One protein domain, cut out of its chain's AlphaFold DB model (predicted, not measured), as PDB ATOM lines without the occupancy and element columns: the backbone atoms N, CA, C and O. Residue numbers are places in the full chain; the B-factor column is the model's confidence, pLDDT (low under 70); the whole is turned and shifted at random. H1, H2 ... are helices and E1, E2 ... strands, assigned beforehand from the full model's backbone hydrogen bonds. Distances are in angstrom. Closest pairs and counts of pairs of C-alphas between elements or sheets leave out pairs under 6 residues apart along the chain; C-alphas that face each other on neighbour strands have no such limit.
ATOM      1  N   GLU A   2     -16.007 -22.270 -48.844       83.12
ATOM      2  CA  GLU A   2     -16.221 -23.453 -48.011       83.12
ATOM      3  C   GLU A   2     -15.719 -23.235 -46.576       83.12
ATOM      4  O   GLU A   2     -14.841 -22.402 -46.316       83.12
ATOM      5  N   LYS A   3     -16.284 -23.994 -45.627       81.88
ATOM      6  CA  LYS A   3     -15.873 -23.963 -44.218       81.88
ATOM      7  C   LYS A   3     -14.534 -24.686 -44.063       81.88
ATOM      8  O   LYS A   3     -14.396 -25.836 -44.471       81.88
ATOM      9  N   LEU A   4     -13.578 -24.031 -43.415       80.00
ATOM     10  CA  LEU A   4     -12.285 -24.625 -43.099       80.00
ATOM     11  C   LEU A   4     -12.444 -25.808 -42.110       80.00
ATOM     12  O   LEU A   4     -13.240 -25.706 -41.169       80.00
ATOM     13  N   PRO A   5     -11.695 -26.917 -42.277       79.94
ATOM     14  CA  PRO A   5     -11.680 -28.005 -41.303       79.94
ATOM     15  C   PRO A   5     -11.151 -27.535 -39.940       79.94
ATOM     16  O   PRO A   5     -10.222 -26.737 -39.858       79.94
ATOM     17  N   GLU A   6     -11.711 -28.090 -38.860       82.50
ATOM     18  CA  GLU A   6     -11.370 -27.725 -37.469       82.50
ATOM     19  C   GLU A   6      -9.960 -28.172 -37.043       82.50
ATOM     20  O   GLU A   6      -9.437 -27.737 -36.014       82.50
ATOM     21  N   ARG A   7      -9.335 -29.049 -37.837       88.31
ATOM     22  CA  ARG A   7      -7.994 -29.582 -37.601       88.31
ATOM     23  C   ARG A   7      -7.102 -29.385 -38.815       88.31
ATOM     24  O   ARG A   7      -7.530 -29.517 -39.960       88.31
ATOM     25  N   CYS A   8      -5.829 -29.126 -38.550       87.62
ATOM     26  CA  CYS A   8      -4.794 -29.018 -39.563       87.62
ATOM     27  C   CYS A   8      -4.630 -30.347 -40.310       87.62
ATOM     28  O   CYS A   8      -4.295 -31.367 -39.708       87.62
ATOM     29  N   VAL A   9      -4.765 -30.309 -41.635       87.81
ATOM     30  CA  VAL A   9      -4.632 -31.488 -42.509       87.81
ATOM     31  C   VAL A   9      -3.230 -32.112 -42.506       87.81
ATOM     32  O   VAL A   9      -3.079 -33.267 -42.877       87.81
ATOM     33  N   VAL A  10      -2.203 -31.367 -42.073       89.31
ATOM     34  CA  VAL A  10      -0.809 -31.846 -42.041       89.31
ATOM     35  C   VAL A  10      -0.449 -32.500 -40.707       89.31
ATOM     36  O   VAL A  10       0.161 -33.561 -40.694       89.31
ATOM     37  N   CYS A  11      -0.782 -31.874 -39.572       92.19
ATOM     38  CA  CYS A  11      -0.318 -32.336 -38.253       92.19
ATOM     39  C   CYS A  11      -1.436 -32.689 -37.261       92.19
ATOM     40  O   CYS A  11      -1.141 -33.058 -36.124       92.19
ATOM     41  N   GLY A  12      -2.703 -32.544 -37.661       89.12
ATOM     42  CA  GLY A  12      -3.879 -32.876 -36.852       89.12
ATOM     43  C   GLY A  12      -4.169 -31.936 -35.676       89.12
ATOM     44  O   GLY A  12      -5.127 -32.187 -34.951       89.12
ATOM     45  N   ASN A  13      -3.368 -30.884 -35.469       88.62
ATOM     46  CA  ASN A  13      -3.577 -29.908 -34.394       88.62
ATOM     47  C   ASN A  13      -4.763 -28.973 -34.685       88.62
ATOM     48  O   ASN A  13      -5.151 -28.826 -35.846       88.62
ATOM     49  N   ASP A  14      -5.282 -28.302 -33.659       81.44
ATOM     50  CA  ASP A  14      -6.403 -27.370 -33.801       81.44
ATOM     51  C   ASP A  14      -6.082 -26.176 -34.714       81.44
ATOM     52  O   ASP A  14      -4.922 -25.784 -34.916       81.44
ATOM     53  N   THR A  15      -7.151 -25.628 -35.298       68.50
ATOM     54  CA  THR A  15      -7.099 -24.522 -36.262       68.50
ATOM     55  C   THR A  15      -6.302 -23.325 -35.735       68.50
ATOM     56  O   THR A  15      -6.405 -22.921 -34.579       68.50
ATOM     57  N   GLY A  16      -5.472 -22.783 -36.621       76.25
ATOM     58  CA  GLY A  16      -4.375 -21.876 -36.317       76.25
ATOM     59  C   GLY A  16      -4.719 -20.433 -35.930       76.25
ATOM     60  O   GLY A  16      -5.858 -19.984 -36.024       76.25
ATOM     61  N   SER A  17      -3.690 -19.673 -35.546       84.94
ATOM     62  CA  SER A  17      -3.775 -18.238 -35.243       84.94
ATOM     63  C   SER A  17      -3.897 -17.387 -36.511       84.94
ATOM     64  O   SER A  17      -3.328 -17.732 -37.544       84.94
ATOM     65  N   VAL A  18      -4.573 -16.235 -36.439       90.81
ATOM     66  CA  VAL A  18      -4.681 -15.289 -37.567       90.81
ATOM     67  C   VAL A  18      -3.319 -14.645 -37.857       90.81
ATOM     68  O   VAL A  18      -2.768 -13.979 -36.987       90.81
ATOM     69  N   LEU A  19      -2.813 -14.795 -39.084       89.81
ATOM     70  CA  LEU A  19      -1.608 -14.112 -39.570       89.81
ATOM     71  C   LEU A  19      -1.920 -12.788 -40.270       89.81
ATOM     72  O   LEU A  19      -1.223 -11.800 -40.070       89.81
ATOM     73  N   MET A  20      -2.947 -12.773 -41.122       91.62
ATOM     74  CA  MET A  20      -3.268 -11.621 -41.967       91.62
ATOM     75  C   MET A  20      -4.768 -11.542 -42.232       91.62
ATOM     76  O   MET A  20      -5.464 -12.559 -42.276       91.62
ATOM     77  N   ARG A  21      -5.266 -10.319 -42.428       92.50
ATOM     78  CA  ARG A  21      -6.635 -10.041 -42.862       92.50
ATOM     79  C   ARG A  21      -6.599  -9.192 -44.121       92.50
ATOM     80  O   ARG A  21      -5.936  -8.162 -44.144       92.50
ATOM     81  N   HIS A  22      -7.348  -9.613 -45.125       87.38
ATOM     82  CA  HIS A  22      -7.614  -8.845 -46.327       87.38
ATOM     83  C   HIS A  22      -9.017  -9.204 -46.803       87.38
ATOM     84  O   HIS A  22      -9.199 -10.241 -47.435       87.38
ATOM     85  N   ASN A  23     -10.006  -8.368 -46.480       83.06
ATOM     86  CA  ASN A  23     -11.416  -8.664 -46.746       83.06
ATOM     87  C   ASN A  23     -11.638  -9.160 -48.194       83.06
ATOM     88  O   ASN A  23     -11.102  -8.549 -49.121       83.06
ATOM     89  N   PRO A  24     -12.408 -10.246 -48.402       86.62
ATOM     90  CA  PRO A  24     -13.135 -11.050 -47.405       86.62
ATOM     91  C   PRO A  24     -12.295 -12.143 -46.705       86.62
ATOM     92  O   PRO A  24     -12.828 -12.902 -45.901       86.62
ATOM     93  N   TRP A  25     -10.999 -12.237 -46.994       89.12
ATOM     94  CA  TRP A  25     -10.133 -13.348 -46.607       89.12
ATOM     95  C   TRP A  25      -9.343 -13.104 -45.319       89.12
ATOM     96  O   TRP A  25      -8.909 -11.994 -44.988       89.12
ATOM     97  N   ARG A  26      -9.090 -14.197 -44.604       92.50
ATOM     98  CA  ARG A  26      -8.184 -14.278 -43.459       92.50
ATOM     99  C   ARG A  26      -7.174 -15.381 -43.743       92.50
ATOM    100  O   ARG A  26      -7.555 -16.442 -44.223       92.50
ATOM    101  N   VAL A  27      -5.906 -15.162 -43.416       91.69
ATOM    102  CA  VAL A  27      -4.903 -16.232 -43.414       91.69
ATOM    103  C   VAL A  27      -4.746 -16.714 -41.980       91.69
ATOM    104  O   VAL A  27      -4.387 -15.925 -41.105       91.69
ATOM    105  N   LEU A  28      -5.019 -17.991 -41.735       90.94
ATOM    106  CA  LEU A  28      -4.774 -18.663 -40.458       90.94
ATOM    107  C   LEU A  28      -3.523 -19.530 -40.589       90.94
ATOM    108  O   LEU A  28      -3.351 -20.178 -41.614       90.94
ATOM    109  N   ALA A  29      -2.671 -19.590 -39.568       91.25
ATOM    110  CA  ALA A  29      -1.518 -20.488 -39.553       91.25
ATOM    111  C   ALA A  29      -1.540 -21.436 -38.369       91.25
ATOM    112  O   ALA A  29      -1.677 -21.011 -37.221       91.25
ATOM    113  N   CYS A  30      -1.382 -22.730 -38.652       90.38
ATOM    114  CA  CYS A  30      -1.313 -23.757 -37.623       90.38
ATOM    115  C   CYS A  30      -0.194 -23.438 -36.623       90.38
ATOM    116  O   CYS A  30       0.967 -23.310 -37.002       90.38
ATOM    117  N   THR A  31      -0.532 -23.399 -35.335       88.12
ATOM    118  CA  THR A  31       0.405 -23.070 -34.248       88.12
ATOM    119  C   THR A  31       1.506 -24.113 -34.043       88.12
ATOM    120  O   THR A  31       2.475 -23.841 -33.343       88.12
ATOM    121  N   ARG A  32       1.374 -25.301 -34.652       90.88
ATOM    122  CA  ARG A  32       2.344 -26.398 -34.537       90.88
ATOM    123  C   ARG A  32       3.254 -26.533 -35.757       90.88
ATOM    124  O   ARG A  32       4.465 -26.545 -35.596       90.88
ATOM    125  N   CYS A  33       2.692 -26.686 -36.960       91.62
ATOM    126  CA  CYS A  33       3.485 -26.908 -38.180       91.62
ATOM    127  C   CYS A  33       3.662 -25.658 -39.052       91.62
ATOM    128  O   CYS A  33       4.387 -25.715 -40.040       91.62
ATOM    129  N   GLY A  34       2.987 -24.551 -38.731       89.25
ATOM    130  CA  GLY A  34       3.078 -23.301 -39.487       89.25
ATOM    131  C   GLY A  34       2.304 -23.273 -40.807       89.25
ATOM    132  O   GLY A  34       2.367 -22.265 -41.505       89.25
ATOM    133  N   LEU A  35       1.559 -24.330 -41.167       90.69
ATOM    134  CA  LEU A  35       0.760 -24.345 -42.397       90.69
ATOM    135  C   LEU A  35      -0.242 -23.186 -42.410       90.69
ATOM    136  O   LEU A  35      -1.107 -23.117 -41.532       90.69
ATOM    137  N   GLY A  36      -0.136 -22.336 -43.430       89.56
ATOM    138  CA  GLY A  36      -1.085 -21.270 -43.728       89.56
ATOM    139  C   GLY A  36      -2.279 -21.781 -44.531       89.56
ATOM    140  O   GLY A  36      -2.106 -22.516 -45.500       89.56
ATOM    141  N   VAL A  37      -3.483 -21.376 -44.143       88.88
ATOM    142  CA  VAL A  37      -4.739 -21.688 -44.831       88.88
ATOM    143  C   VAL A  37      -5.603 -20.438 -44.943       88.88
ATOM    144  O   VAL A  37      -5.572 -19.569 -44.066       88.88
ATOM    145  N   LEU A  38      -6.361 -20.341 -46.034       90.81
ATOM    146  CA  LEU A  38      -7.332 -19.271 -46.238       90.81
ATOM    147  C   LEU A  38      -8.646 -19.606 -45.537       90.81
ATOM    148  O   LEU A  38      -9.121 -20.739 -45.586       90.81
ATOM    149  N   ASP A  39      -9.224 -18.598 -44.898       87.94
ATOM    150  CA  ASP A  39     -10.528 -18.658 -44.263       87.94
ATOM    151  C   ASP A  39     -11.382 -17.447 -44.697       87.94
ATOM    152  O   ASP A  39     -10.985 -16.306 -44.428       87.94
ATOM    153  N   PRO A  40     -12.527 -17.656 -45.375       88.94
ATOM    154  CA  PRO A  40     -13.044 -18.961 -45.804       88.94
ATOM    155  C   PRO A  40     -12.125 -19.643 -46.830       88.94
ATOM    156  O   PRO A  40     -11.271 -18.997 -47.434       88.94
ATOM    157  N   CYS A  41     -12.290 -20.950 -47.036       87.94
ATOM    158  CA  CYS A  41     -11.600 -21.630 -48.128       87.94
ATOM    159  C   CYS A  41     -12.297 -21.249 -49.449       87.94
ATOM    160  O   CYS A  41     -13.531 -21.282 -49.501       87.94
ATOM    161  N   PRO A  42     -11.584 -20.848 -50.513       88.88
ATOM    162  CA  PRO A  42     -12.207 -20.662 -51.823       88.88
ATOM    163  C   PRO A  42     -12.855 -21.975 -52.284       88.88
ATOM    164  O   PRO A  42     -12.260 -23.034 -52.095       88.88
ATOM    165  N   SER A  43     -14.067 -21.927 -52.850       87.94
ATOM    166  CA  SER A  43     -14.620 -23.115 -53.525       87.94
ATOM    167  C   SER A  43     -13.943 -23.324 -54.876       87.94
ATOM    168  O   SER A  43     -13.301 -22.409 -55.390       87.94
ATOM    169  N   GLU A  44     -14.153 -24.486 -55.489       86.56
ATOM    170  CA  GLU A  44     -13.647 -24.768 -56.837       86.56
ATOM    171  C   GLU A  44     -14.056 -23.676 -57.842       86.56
ATOM    172  O   GLU A  44     -13.207 -23.144 -58.546       86.56
ATOM    173  N   ASP A  45     -15.317 -23.227 -57.813       86.06
ATOM    174  CA  ASP A  45     -15.794 -22.119 -58.656       86.06
ATOM    175  C   ASP A  45     -15.068 -20.785 -58.385       86.06
ATOM    176  O   ASP A  45     -14.888 -19.972 -59.292       86.06
ATOM    177  N   ASP A  46     -14.665 -20.527 -57.133       85.25
ATOM    178  CA  ASP A  46     -13.921 -19.311 -56.776       85.25
ATOM    179  C   ASP A  46     -12.489 -19.400 -57.320       85.25
ATOM    180  O   ASP A  46     -11.964 -18.424 -57.856       85.25
ATOM    181  N   LEU A  47     -11.866 -20.579 -57.211       84.88
ATOM    182  CA  LEU A  47     -10.551 -20.848 -57.787       84.88
ATOM    183  C   LEU A  47     -10.597 -20.736 -59.308       84.88
ATOM    184  O   LEU A  47      -9.747 -20.065 -59.887       84.88
ATOM    185  N   GLN A  48     -11.605 -21.321 -59.952       84.50
ATOM    186  CA  GLN A  48     -11.757 -21.275 -61.400       84.50
ATOM    187  C   GLN A  48     -11.794 -19.831 -61.904       84.50
ATOM    188  O   GLN A  48     -11.020 -19.499 -62.793       84.50
ATOM    189  N   LYS A  49     -12.571 -18.948 -61.267       81.94
ATOM    190  CA  LYS A  49     -12.613 -17.514 -61.606       81.94
ATOM    191  C   LYS A  49     -11.272 -16.802 -61.439       81.94
ATOM    192  O   LYS A  49     -10.923 -15.955 -62.254       81.94
ATOM    193  N   LEU A  50     -10.502 -17.132 -60.398       73.81
ATOM    194  CA  LEU A  50      -9.158 -16.566 -60.202       73.81
ATOM    195  C   LEU A  50      -8.172 -17.008 -61.292       73.81
ATOM    196  O   LEU A  50      -7.200 -16.304 -61.558       73.81
ATOM    197  N   TYR A  51      -8.420 -18.158 -61.917       73.88
ATOM    198  CA  TYR A  51      -7.599 -18.713 -62.993       73.88
ATOM    199  C   TYR A  51      -8.242 -18.598 -64.384       73.88
ATOM    200  O   TYR A  51      -7.676 -19.098 -65.359       73.88
ATOM    201  N   GLU A  52      -9.394 -17.938 -64.518       76.94
ATOM    202  CA  GLU A  52     -10.029 -17.696 -65.810       76.94
ATOM    203  C   GLU A  52      -9.143 -16.803 -66.688       76.94
ATOM    204  O   GLU A  52      -8.433 -15.913 -66.213       76.94
ATOM    205  N   ALA A  53      -9.181 -17.036 -68.003       59.94
ATOM    206  CA  ALA A  53      -8.362 -16.309 -68.973       59.94
ATOM    207  C   ALA A  53      -8.542 -14.783 -68.872       59.94
ATOM    208  O   ALA A  53      -7.581 -14.041 -69.067       59.94
ATOM    209  N   ASP A  54      -9.736 -14.326 -68.492       62.66
ATOM    210  CA  ASP A  54     -10.069 -12.910 -68.349       62.66
ATOM    211  C   ASP A  54      -9.343 -12.247 -67.166       62.66
ATOM    212  O   ASP A  54      -8.964 -11.078 -67.265       62.66
ATOM    213  N   TYR A  55      -9.042 -12.990 -66.089       61.84
ATOM    214  CA  TYR A  55      -8.168 -12.504 -65.014       61.84
ATOM    215  C   TYR A  55      -6.790 -12.162 -65.581       61.84
ATOM    216  O   TYR A  55      -6.301 -11.047 -65.400       61.84
ATOM    217  N   PHE A  56      -6.198 -13.071 -66.360       59.75
ATOM    218  CA  PHE A  56      -4.910 -12.822 -67.001       59.75
ATOM    219  C   PHE A  56      -4.989 -11.686 -68.027       59.75
ATOM    220  O   PHE A  56      -4.108 -10.833 -68.043       59.75
ATOM    221  N   LEU A  57      -6.047 -11.613 -68.838       60.75
ATOM    222  CA  LEU A  57      -6.236 -10.524 -69.804       60.75
ATOM    223  C   LEU A  57      -6.375  -9.152 -69.124       60.75
ATOM    224  O   LEU A  57      -5.903  -8.163 -69.672       60.75
ATOM    225  N   SER A  58      -6.966  -9.089 -67.927       60.56
ATOM    226  CA  SER A  58      -7.070  -7.851 -67.140       60.56
ATOM    227  C   SER A  58      -5.773  -7.448 -66.424       60.56
ATOM    228  O   SER A  58      -5.628  -6.288 -66.053       60.56
ATOM    229  N   GLN A  59      -4.844  -8.389 -66.213       57.28
ATOM    230  CA  GLN A  59      -3.533  -8.145 -65.590       57.28
ATOM    231  C   GLN A  59      -2.419  -7.886 -66.620       57.28
ATOM    232  O   GLN A  59      -1.355  -7.375 -66.271       57.28
ATOM    233  N   TYR A  60      -2.640  -8.255 -67.882       60.72
ATOM    234  CA  TYR A  60      -1.749  -7.945 -68.993       60.72
ATOM    235  C   TYR A  60      -2.400  -6.873 -69.864       60.72
ATOM    236  O   TYR A  60      -3.148  -7.197 -70.781       60.72
ATOM    237  N   ASP A  61      -2.091  -5.608 -69.582       60.09
ATOM    238  CA  ASP A  61      -2.577  -4.421 -70.296       60.09
ATOM    239  C   ASP A  61      -2.353  -4.529 -71.815       60.09
ATOM    240  O   ASP A  61      -1.308  -4.119 -72.308       60.09
TER     241      ASP A  61
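AT A GLANCE: This is residues 2 to 61 of the 117 residues of an uncharacterized protein of Desulfobacterales bacterium CG23_combo_of_CG06-09_8_20_14_all_52_9 (UniProt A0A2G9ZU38). The model shows a small head, a three-stranded antiparallel sheet of E1, E2 and E3 with the long loop of residues 2 to 15 on its E3 side, and a thin tail of two short helices, H1 and then H2, that leads away from it. Residues 51 to 61, with H2 among them, stick out free at the far end, and the tail makes much of the length. The printed part has 60 residues, with three named strands and then two named helices, in the order E1, E2, E3, H1, H2; the sheet's order is E1, E2, E3. The class is mixed, helices and strands, with 29 residues, under half, in named elements. The whole is loose, with a radius of gyration of the C-alphas of 14.2 A, and spans 43 by 20 by 18 A.

HOW THE PARTS SIT: Start at residue 2 and pass residues 2 to 16, which hold no named element, to reach E1, residues 17 to 22. A tight link of 2 residues leads to E2, residues 25 to 29, and the two form an antiparallel hairpin at 156 degrees; look for N 19 and O 27, 2.8 A apart, and N 25 and O 22, 2.7 A apart, both within hydrogen-bond range. A short link of 6 residues leads to E3, residues 36 to 39, which forms a second antiparallel hairpin with E2, at 146 degrees; there N 28 and O 37 are 2.9 A apart, within hydrogen-bond range. The three strands are a meander, each strand the antiparallel neighbour of the one before, with E1 and E3 as edge strands. After a tight link come H1, residues 44 to 50, and, after another, H2, residues 53 to 59; neither is on the sheet. H1 and H2 are close but not clearly touching, their closest C-alphas, Lys 49 and Tyr 55, being 7.5 A apart. They run the same way at a steep tilt of 39 degrees. H2 is apart from E1, E2 and E3. In H1 and H2 every O i to N i+4 pair is within hydrogen-bond range.

IN THESE COORDINATES: Find C-alpha 17 at (-3.775, -18.238, -35.243); from there E1 runs 15.0 A to C-alpha 22. E2 covers 13.2 A from Trp 25 to Ala 29, and E3 covers 9.8 A from Gly 36 to Asp 39. H1 begins at C-alpha 44, (-13.647, -24.768, -56.837), and is 9.9 A long; H2, 10.1 A long, ends at C-alpha 59, (-3.533, -8.145, -65.590).

THE WHOLE: The two C-alphas farthest apart are those of Asn 13 and Asp 61, at 44.0 A. Without residues 51 to 61 the body spans 32 by 19 by 14 A. The printed part has no cut, and no link between named elements is long. Mean pLDDT of the printed part is 82.5; look for values under 70 at residue 15 and residues 53 to 61.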